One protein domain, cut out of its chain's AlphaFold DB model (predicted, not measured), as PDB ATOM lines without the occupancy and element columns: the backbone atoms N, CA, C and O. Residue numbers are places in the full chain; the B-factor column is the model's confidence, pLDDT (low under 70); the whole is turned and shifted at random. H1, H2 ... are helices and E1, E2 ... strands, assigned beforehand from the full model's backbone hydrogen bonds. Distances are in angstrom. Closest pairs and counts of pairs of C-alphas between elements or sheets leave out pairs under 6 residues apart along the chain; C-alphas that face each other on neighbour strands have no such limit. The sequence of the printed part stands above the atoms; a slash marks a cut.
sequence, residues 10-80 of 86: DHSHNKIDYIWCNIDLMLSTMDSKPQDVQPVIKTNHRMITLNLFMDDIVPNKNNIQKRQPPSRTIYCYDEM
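AT A GLANCE: This is residues 10 to 80 of the 86 residues of an uncharacterized protein of Rhizophagus clarus (UniProt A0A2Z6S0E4). Little regular structure: an unnamed opening stretch, residues 10 to 22, leads to a two-stranded hairpin, E1 and E2, with short helices H1 and H2 at the end away from its loop; residues 58 to 80 stick out as a free tail. The 71 printed residues run H1, E1, E2, H2, an antiparallel sheet in a mixed class with only 22 in named elements. The whole is extended, radius of gyration of the C-alphas 17.9 A, spanning 52 by 39 by 22 A.

HOW THE PARTS SIT: H1, residues 23 to 27, and H2, residues 54 to 57, are close but not clearly touching; their closest C-alphas, Leu 25 and Ile 57, are 7.4 A apart. E1, residues 29 to 35, and E2, residues 47 to 52, form an antiparallel hairpin at 165 degrees, with N 35 and O 47 at 2.7 A. In H1 every O i to N i+4 pair is within hydrogen-bond range; H2 is too short for one.

IN THESE COORDINATES: H1 begins at C-alpha 23 (9.478, -36.726, 2.309) and measures 6.2 A, E1 16.6 A, E2 16.2 A; H2, 5.1 A, ends at C-alpha 57 (12.880, -25.355, 4.870).

THE WHOLE: The C-alphas farthest apart, Asp 10 and Asn 62, are 53.5 A apart. The printed part has no cut; E1 to E2 is a long link. pLDDT is under 70 at residues 10 to 14, 56 and 58 to 80.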
ATOM      1  N   ASP A  10       8.663 -41.021 -30.907       52.47
ATOM      2  CA  ASP A  10       9.801 -40.401 -31.616       52.47
ATOM      3  C   ASP A  10      10.439 -39.231 -30.837       52.47
ATOM      4  O   ASP A  10      11.494 -38.702 -31.191       52.47
ATOM      5  N   HIS A  11       9.808 -38.836 -29.731       52.47
ATOM      6  CA  HIS A  11      10.348 -37.933 -28.719       52.47
ATOM      7  C   HIS A  11      10.421 -38.642 -27.371       52.47
ATOM      8  O   HIS A  11      10.155 -38.024 -26.336       52.47
ATOM      9  N   SER A  12      10.775 -39.934 -27.367       51.53
ATOM     10  CA  SER A  12      11.128 -40.660 -26.149       51.53
ATOM     11  C   SER A  12      12.404 -40.052 -25.553       51.53
ATOM     12  O   SER A  12      13.503 -40.598 -25.633       51.53
ATOM     13  N   HIS A  13      12.285 -38.852 -24.995       59.78
ATOM     14  CA  HIS A  13      13.282 -38.271 -24.130       59.78
ATOM     15  C   HIS A  13      13.360 -39.209 -22.937       59.78
ATOM     16  O   HIS A  13      12.450 -39.258 -22.108       59.78
ATOM     17  N   ASN A  14      14.417 -40.018 -22.913       66.44
ATOM     18  CA  ASN A  14      14.670 -40.927 -21.818       66.44
ATOM     19  C   ASN A  14      14.781 -40.074 -20.554       66.44
ATOM     20  O   ASN A  14      15.706 -39.276 -20.412       66.44
ATOM     21  N   LYS A  15      13.802 -40.196 -19.654       74.69
ATOM     22  CA  LYS A  15      13.850 -39.537 -18.353       74.69
ATOM     23  C   LYS A  15      14.879 -40.287 -17.512       74.69
ATOM     24  O   LYS A  15      14.553 -41.285 -16.876       74.69
ATOM     25  N   ILE A  16      16.130 -39.854 -17.594       84.06
ATOM     26  CA  ILE A  16      17.263 -40.451 -16.866       84.06
ATOM     27  C   ILE A  16      17.795 -39.532 -15.770       84.06
ATOM     28  O   ILE A  16      18.455 -39.998 -14.849       84.06
ATOM     29  N   ASP A  17      17.433 -38.254 -15.827       85.75
ATOM     30  CA  ASP A  17      17.790 -37.259 -14.828       85.75
ATOM     31  C   ASP A  17      16.663 -37.139 -13.789       85.75
ATOM     32  O   ASP A  17      15.475 -37.059 -14.131       85.75
ATOM     33  N   TYR A  18      17.025 -37.135 -12.505       88.06
ATOM     34  CA  TYR A  18      16.084 -37.053 -11.387       88.06
ATOM     35  C   TYR A  18      16.679 -36.245 -10.235       88.06
ATOM     36  O   TYR A  18      17.880 -36.288  -9.988       88.06
ATOM     37  N   ILE A  19      15.813 -35.568  -9.480       88.19
ATOM     38  CA  ILE A  19      16.150 -35.015  -8.166       88.19
ATOM     39  C   ILE A  19      15.431 -35.874  -7.128       88.19
ATOM     40  O   ILE A  19      14.200 -35.921  -7.107       88.19
ATOM     41  N   TRP A  20      16.188 -36.590  -6.301       90.62
ATOM     42  CA  TRP A  20      15.640 -37.365  -5.187       90.62
ATOM     43  C   TRP A  20      15.698 -36.541  -3.909       90.62
ATOM     44  O   TRP A  20      16.694 -35.880  -3.622       90.62
ATOM     45  N   CYS A  21      14.619 -36.580  -3.137       83.81
ATOM     46  CA  CYS A  21      14.499 -35.849  -1.888       83.81
ATOM     47  C   CYS A  21      13.783 -36.696  -0.836       83.81
ATOM     48  O   CYS A  21      13.081 -37.653  -1.164       83.81
ATOM     49  N   ASN A  22      13.991 -36.358   0.438       85.19
ATOM     50  CA  ASN A  22      13.219 -36.959   1.518       85.19
ATOM     51  C   ASN A  22      11.775 -36.427   1.506       85.19
ATOM     52  O   ASN A  22      11.462 -35.437   0.844       85.19
ATOM     53  N   ILE A  23      10.897 -37.090   2.261       84.88
ATOM     54  CA  ILE A  23       9.478 -36.726   2.309       84.88
ATOM     55  C   ILE A  23       9.267 -35.280   2.775       84.88
ATOM     56  O   ILE A  23       8.446 -34.578   2.196       84.88
ATOM     57  N   ASP A  24      10.054 -34.812   3.745       82.62
ATOM     58  CA  ASP A  24       9.940 -33.454   4.283       82.62
ATOM     59  C   ASP A  24      10.197 -32.400   3.198       82.62
ATOM     60  O   ASP A  24       9.410 -31.474   3.026       82.62
ATOM     61  N   LEU A  25      11.254 -32.575   2.401       84.56
ATOM     62  CA  LEU A  25      11.578 -31.667   1.302       84.56
ATOM     63  C   LEU A  25      10.579 -31.793   0.141       84.56
ATOM     64  O   LEU A  25      10.279 -30.805  -0.532       84.56
ATOM     65  N   MET A  26      10.029 -32.992  -0.077       86.88
ATOM     66  CA  MET A  26       8.956 -33.203  -1.049       86.88
ATOM     67  C   MET A  26       7.693 -32.415  -0.672       86.88
ATOM     68  O   MET A  26       7.046 -31.866  -1.559       86.88
ATOM     69  N   LEU A  27       7.349 -32.328   0.617       87.00
ATOM     70  CA  LEU A  27       6.194 -31.551   1.086       87.00
ATOM     71  C   LEU A  27       6.384 -30.045   0.877       87.00
ATOM     72  O   LEU A  27       5.429 -29.357   0.536       87.00
ATOM     73  N   SER A  28       7.618 -29.554   0.991       88.25
ATOM     74  CA  SER A  28       7.969 -28.161   0.687       88.25
ATOM     75  C   SER A  28       8.144 -27.883  -0.812       88.25
ATOM     76  O   SER A  28       8.525 -26.777  -1.194       88.25
ATOM     77  N   THR A  29       7.923 -28.865  -1.689       90.12
ATOM     78  CA  THR A  29       8.089 -28.687  -3.136       90.12
ATOM     79  C   THR A  29       6.873 -28.001  -3.743       90.12
ATOM     80  O   THR A  29       5.766 -28.531  -3.709       90.12
ATOM     81  N   MET A  30       7.096 -26.849  -4.374       90.88
ATOM     82  CA  MET A  30       6.078 -26.160  -5.167       90.88
ATOM     83  C   MET A  30       5.920 -26.792  -6.552       90.88
ATOM     84  O   MET A  30       4.807 -27.027  -7.010       90.88
ATOM     85  N   ASP A  31       7.039 -27.027  -7.240       92.38
ATOM     86  CA  ASP A  31       7.053 -27.525  -8.616       92.38
ATOM     87  C   ASP A  31       8.394 -28.198  -8.936       92.38
ATOM     88  O   ASP A  31       9.432 -27.849  -8.369       92.38
ATOM     89  N   SER A  32       8.383 -29.137  -9.877       91.75
ATOM     90  CA  SER A  32       9.599 -29.661 -10.493       91.75
ATOM     91  C   SER A  32       9.351 -29.993 -11.952       91.75
ATOM     92  O   SER A  32       8.458 -30.776 -12.285       91.75
ATOM     93  N   LYS A  33      10.172 -29.415 -12.830       89.62
ATOM     94  CA  LYS A  33       9.994 -29.539 -14.276       89.62
ATOM     95  C   LYS A  33      11.315 -29.528 -15.035       89.62
ATOM     96  O   LYS A  33      12.274 -28.885 -14.591       89.62
ATOM     97  N   PRO A  34      11.367 -30.202 -16.194       89.44
ATOM     98  CA  PRO A  34      12.453 -30.025 -17.139       89.44
ATOM     99  C   PRO A  34      12.385 -28.626 -17.775       89.44
ATOM    100  O   PRO A  34      11.304 -28.112 -18.061       89.44
ATOM    101  N   GLN A  35      13.544 -28.034 -18.026       89.06
ATOM    102  CA  GLN A  35      13.739 -26.740 -18.658       89.06
ATOM    103  C   GLN A  35      14.797 -26.875 -19.757       89.06
ATOM    104  O   GLN A  35      15.901 -27.376 -19.524       89.06
ATOM    105  N   ASP A  36      14.460 -26.411 -20.958       90.06
ATOM    106  CA  ASP A  36      15.419 -26.299 -22.052       90.06
ATOM    107  C   ASP A  36      16.394 -25.149 -21.768       90.06
ATOM    108  O   ASP A  36      15.994 -24.024 -21.469       90.06
ATOM    109  N   VAL A  37      17.690 -25.453 -21.834       86.44
ATOM    110  CA  VAL A  37      18.786 -24.508 -21.539       86.44
ATOM    111  C   VAL A  37      19.695 -24.265 -22.737       86.44
ATOM    112  O   VAL A  37      20.649 -23.491 -22.661       86.44
ATOM    113  N   GLN A  38      19.410 -24.911 -23.865       83.19
ATOM    114  CA  GLN A  38      20.068 -24.583 -25.117       83.19
ATOM    115  C   GLN A  38      19.540 -23.248 -25.663       83.19
ATOM    116  O   GLN A  38      18.357 -22.945 -25.510       83.19
ATOM    117  N   PRO A  39      20.396 -22.442 -26.313       88.50
ATOM    118  CA  PRO A  39      21.800 -22.717 -26.640       88.50
ATOM    119  C   PRO A  39      22.798 -22.297 -25.545       88.50
ATOM    120  O   PRO A  39      24.002 -22.444 -25.740       88.50
ATOM    121  N   VAL A  40      22.321 -21.761 -24.415       93.44
ATOM    122  CA  VAL A  40      23.159 -21.188 -23.344       93.44
ATOM    123  C   VAL A  40      24.130 -22.225 -22.780       93.44
ATOM    124  O   VAL A  40      25.306 -21.929 -22.577       93.44
ATOM    125  N   ILE A  41      23.652 -23.454 -22.578       87.06
ATOM    126  CA  ILE A  41      24.461 -24.588 -22.129       87.06
ATOM    127  C   ILE A  41      24.482 -25.636 -23.242       87.06
ATOM    128  O   ILE A  41      23.441 -26.160 -23.639       87.06
ATOM    129  N   LYS A  42      25.677 -25.967 -23.743       90.38
ATOM    130  CA  LYS A  42      25.871 -26.990 -24.782       90.38
ATOM    131  C   LYS A  42      25.767 -28.398 -24.189       90.38
ATOM    132  O   LYS A  42      26.776 -29.039 -23.921       90.38
ATOM    133  N   THR A  43      24.543 -28.866 -23.981       85.12
ATOM    134  CA  THR A  43      24.223 -30.225 -23.514       85.12
ATOM    135  C   THR A  43      23.079 -30.812 -24.336       85.12
ATOM    136  O   THR A  43      22.232 -30.065 -24.812       85.12
ATOM    137  N   ASN A  44      23.036 -32.130 -24.508       83.69
ATOM    138  CA  ASN A  44      21.901 -32.853 -25.094       83.69
ATOM    139  C   ASN A  44      20.818 -33.225 -24.056       83.69
ATOM    140  O   ASN A  44      19.845 -33.882 -24.414       83.69
ATOM    141  N   HIS A  45      20.970 -32.798 -22.798       84.25
ATOM    142  CA  HIS A  45      19.991 -32.983 -21.721       84.25
ATOM    143  C   HIS A  45      19.207 -31.696 -21.424       84.25
ATOM    144  O   HIS A  45      19.689 -30.584 -21.646       84.25
ATOM    145  N   ARG A  46      18.011 -31.845 -20.845       86.50
ATOM    146  CA  ARG A  46      17.271 -30.732 -20.230       86.50
ATOM    147  C   ARG A  46      17.715 -30.542 -18.785       86.50
ATOM    148  O   ARG A  46      17.990 -31.510 -18.085       86.50
ATOM    149  N   MET A  47      17.727 -29.302 -18.317       90.12
ATOM    150  CA  MET A  47      17.927 -29.016 -16.898       90.12
ATOM    151  C   MET A  47      16.666 -29.392 -16.123       90.12
ATOM    152  O   MET A  47      15.569 -29.069 -16.562       90.12
ATOM    153  N   ILE A  48      16.784 -30.036 -14.964       91.81
ATOM    154  CA  ILE A  48      15.640 -30.234 -14.064       91.81
ATOM    155  C   ILE A  48      15.669 -29.153 -12.997       91.81
ATOM    156  O   ILE A  48      16.685 -28.943 -12.339       91.81
ATOM    157  N   THR A  49      14.537 -28.482 -12.825       93.50
ATOM    158  CA  THR A  49      14.340 -27.470 -11.788       93.50
ATOM    159  C   THR A  49      13.506 -28.035 -10.642       93.50
ATOM    160  O   THR A  49      12.658 -28.908 -10.850       93.50
ATOM    161  N   LEU A  50      13.761 -27.545  -9.429       92.31
ATOM    162  CA  LEU A  50      12.987 -27.834  -8.225       92.31
ATOM    163  C   LEU A  50      12.729 -26.514  -7.501       92.31
ATOM    164  O   LEU A  50      13.664 -25.880  -7.013       92.31
ATOM    165  N   ASN A  51      11.466 -26.109  -7.442       92.50
ATOM    166  CA  ASN A  51      11.028 -24.917  -6.733       92.50
ATOM    167  C   ASN A  51      10.524 -25.313  -5.350       92.50
ATOM    168  O   ASN A  51       9.727 -26.243  -5.216       92.50
ATOM    169  N   LEU A  52      10.973 -24.588  -4.332       90.06
ATOM    170  CA  LEU A  52      10.752 -24.923  -2.933       90.06
ATOM    171  C   LEU A  52      10.118 -23.750  -2.182       90.06
ATOM    172  O   LEU A  52      10.485 -22.593  -2.405       90.06
ATOM    173  N   PHE A  53       9.212 -24.055  -1.255       87.44
ATOM    174  CA  PHE A  53       8.680 -23.101  -0.289       87.44
ATOM    175  C   PHE A  53       9.709 -22.906   0.831       87.44
ATOM    176  O   PHE A  53       9.897 -23.766   1.688       87.44
ATOM    177  N   MET A  54      10.442 -21.792   0.792       79.31
ATOM    178  CA  MET A  54      11.594 -21.581   1.681       79.31
ATOM    179  C   MET A  54      11.211 -21.451   3.158       79.31
ATOM    180  O   MET A  54      12.016 -21.827   4.010       79.31
ATOM    181  N   ASP A  55       9.997 -20.988   3.461       77.38
ATOM    182  CA  ASP A  55       9.514 -20.840   4.841       77.38
ATOM    183  C   ASP A  55       9.396 -22.187   5.576       77.38
ATOM    184  O   ASP A  55       9.549 -22.235   6.796       77.38
ATOM    185  N   ASP A  56       9.211 -23.288   4.841       68.81
ATOM    186  CA  ASP A  56       9.129 -24.640   5.407       68.81
ATOM    187  C   ASP A  56      10.513 -25.284   5.611       68.81
ATOM    188  O   ASP A  56      10.664 -26.252   6.359       68.81
ATOM    189  N   ILE A  57      11.540 -24.755   4.939       71.31
ATOM    190  CA  ILE A  57      12.880 -25.355   4.870       71.31
ATOM    191  C   ILE A  57      13.867 -24.604   5.751       71.31
ATOM    192  O   ILE A  57      14.711 -25.218   6.410       71.31
ATOM    193  N   VAL A  58      13.797 -23.274   5.752       69.62
ATOM    194  CA  VAL A  58      14.702 -22.441   6.537       69.62
ATOM    195  C   VAL A  58      14.162 -22.369   7.963       69.62
ATOM    196  O   VAL A  58      13.118 -21.759   8.191       69.62
ATOM    197  N   PRO A  59      14.856 -22.950   8.960       61.53
ATOM    198  CA  PRO A  59      14.418 -22.832  10.338       61.53
ATOM    199  C   PRO A  59      14.405 -21.355  10.725       61.53
ATOM    200  O   PRO A  59      15.427 -20.665  10.655       61.53
ATOM    201  N   ASN A  60      13.237 -20.867  11.140       59.50
ATOM    202  CA  ASN A  60      13.098 -19.532  11.695       59.50
ATOM    203  C   ASN A  60      14.102 -19.388  12.854       59.50
ATOM    204  O   ASN A  60      14.044 -20.146  13.825       59.50
ATOM    205  N   LYS A  61      15.028 -18.424  12.756       58.75
ATOM    206  CA  LYS A  61      16.096 -18.194  13.751       58.75
ATOM    207  C   LYS A  61      15.555 -17.967  15.170       58.75
ATOM    208  O   LYS A  61      16.290 -18.156  16.133       58.75
ATOM    209  N   ASN A  62      14.274 -17.620  15.297       57.41
ATOM    210  CA  ASN A  62      13.599 -17.394  16.572       57.41
ATOM    211  C   ASN A  62      13.020 -18.678  17.206       57.41
ATOM    212  O   ASN A  62      12.663 -18.658  18.376       57.41
ATOM    213  N   ASN A  63      12.958 -19.794  16.465       50.00
ATOM    214  CA  ASN A  63      12.434 -21.096  16.904       50.00
ATOM    215  C   ASN A  63      13.500 -22.199  16.797       50.00
ATOM    216  O   ASN A  63      13.225 -23.318  16.362       50.00
ATOM    217  N   ILE A  64      14.733 -21.905  17.221       55.31
ATOM    218  CA  ILE A  64      15.770 -22.928  17.402       55.31
ATOM    219  C   ILE A  64      15.416 -23.741  18.657       55.31
ATOM    220  O   ILE A  64      16.061 -23.646  19.701       55.31
ATOM    221  N   GLN A  65      14.378 -24.576  18.575       56.75
ATOM    222  CA  GLN A  65      14.411 -25.802  19.357       56.75
ATOM    223  C   GLN A  65      15.623 -26.574  18.851       56.75
ATOM    224  O   GLN A  65      15.791 -26.738  17.643       56.75
ATOM    225  N   LYS A  66      16.501 -26.975  19.774       52.75
ATOM    226  CA  LYS A  66      17.685 -27.792  19.506       52.75
ATOM    227  C   LYS A  66      17.242 -29.089  18.821       52.75
ATOM    228  O   LYS A  66      17.035 -30.097  19.490       52.75
ATOM    229  N   ARG A  67      17.050 -29.067  17.497       56.56
ATOM    230  CA  ARG A  67      16.892 -30.280  16.700       56.56
ATOM    231  C   ARG A  67      18.169 -31.065  16.947       56.56
ATOM    232  O   ARG A  67      19.257 -30.592  16.617       56.56
ATOM    233  N   GLN A  68      18.024 -32.207  17.617       58.78
ATOM    234  CA  GLN A  68      19.079 -33.204  17.730       58.78
ATOM    235  C   GLN A  68      19.676 -33.374  16.329       58.78
ATOM    236  O   GLN A  68      18.902 -33.502  15.372       58.78
ATOM    237  N   PRO A  69      21.007 -33.287  16.166       58.28
ATOM    238  CA  PRO A  69      21.603 -33.527  14.868       58.28
ATOM    239  C   PRO A  69      21.111 -34.900  14.397       58.28
ATOM    240  O   PRO A  69      21.177 -35.853  15.178       58.28
ATOM    241  N   PRO A  70      20.553 -35.012  13.178       60.69
ATOM    242  CA  PRO A  70      20.131 -36.310  12.678       60.69
ATOM    243  C   PRO A  70      21.342 -37.238  12.750       60.69
ATOM    244  O   PRO A  70      22.445 -36.824  12.382       60.69
ATOM    245  N   SER A  71      21.154 -38.462  13.250       65.00
ATOM    246  CA  SER A  71      22.192 -39.489  13.234       65.00
ATOM    247  C   SER A  71      22.548 -39.762  11.774       65.00
ATOM    248  O   SER A  71      21.862 -40.511  11.079       65.00
ATOM    249  N   ARG A  72      23.559 -39.063  11.260       60.91
ATOM    250  CA  ARG A  72      24.061 -39.263   9.906       60.91
ATOM    251  C   ARG A  72      24.958 -40.485   9.949       60.91
ATOM    252  O   ARG A  72      26.074 -40.406  10.449       60.91
ATOM    253  N   THR A  73      24.476 -41.597   9.414       66.31
ATOM    254  CA  THR A  73      25.353 -42.713   9.065       66.31
ATOM    255  C   THR A  73      26.042 -42.352   7.754       66.31
ATOM    256  O   THR A  73      25.394 -42.255   6.713       66.31
ATOM    257  N   ILE A  74      27.343 -42.073   7.819       65.25
ATOM    258  CA  ILE A  74      28.188 -41.868   6.643       65.25
ATOM    259  C   ILE A  74      28.744 -43.240   6.275       65.25
ATOM    260  O   ILE A  74      29.515 -43.811   7.038       65.25
ATOM    261  N   TYR A  75      28.333 -43.775   5.129       60.88
ATOM    262  CA  TYR A  75      28.934 -44.985   4.577       60.88
ATOM    263  C   TYR A  75      30.159 -44.570   3.757       60.88
ATOM    264  O   TYR A  75      30.020 -43.987   2.681       60.88
ATOM    265  N   CYS A  76      31.357 -44.817   4.289       57.34
ATOM    266  CA  CYS A  76      32.596 -44.674   3.531       57.34
ATOM    267  C   CYS A  76      32.758 -45.892   2.617       57.34
ATOM    268  O   CYS A  76      32.760 -47.030   3.081       57.34
ATOM    269  N   TYR A  77      32.906 -45.648   1.315       55.94
ATOM    270  CA  TYR A  77      33.090 -46.694   0.300       55.94
ATOM    271  C   TYR A  77      34.361 -47.538   0.500       55.94
ATOM    272  O   TYR A  77      34.463 -48.617  -0.077       55.94
ATOM    273  N   ASP A  78      35.299 -47.084   1.332       62.09
ATOM    274  CA  ASP A  78      36.556 -47.785   1.613       62.09
ATOM    275  C   ASP A  78      36.364 -49.082   2.427       62.09
ATOM    276  O   ASP A  78      37.259 -49.924   2.448       62.09
ATOM    277  N   GLU A  79      35.200 -49.286   3.058       61.75
ATOM    278  CA  GLU A  79      34.901 -50.485   3.863       61.75
ATOM    279  C   GLU A  79      34.037 -51.531   3.140       61.75
ATOM    280  O   GLU A  79      33.681 -52.552   3.732       61.75
ATOM    281  N   MET A  80      33.719 -51.335   1.854       61.22
ATOM    282  CA  MET A  80      33.084 -52.376   1.034       61.22
ATOM    283  C   MET A  80      34.130 -53.445   0.671       61.22
ATOM    284  O   MET A  80      34.642 -53.517  -0.447       61.22
TER     285      MET A  80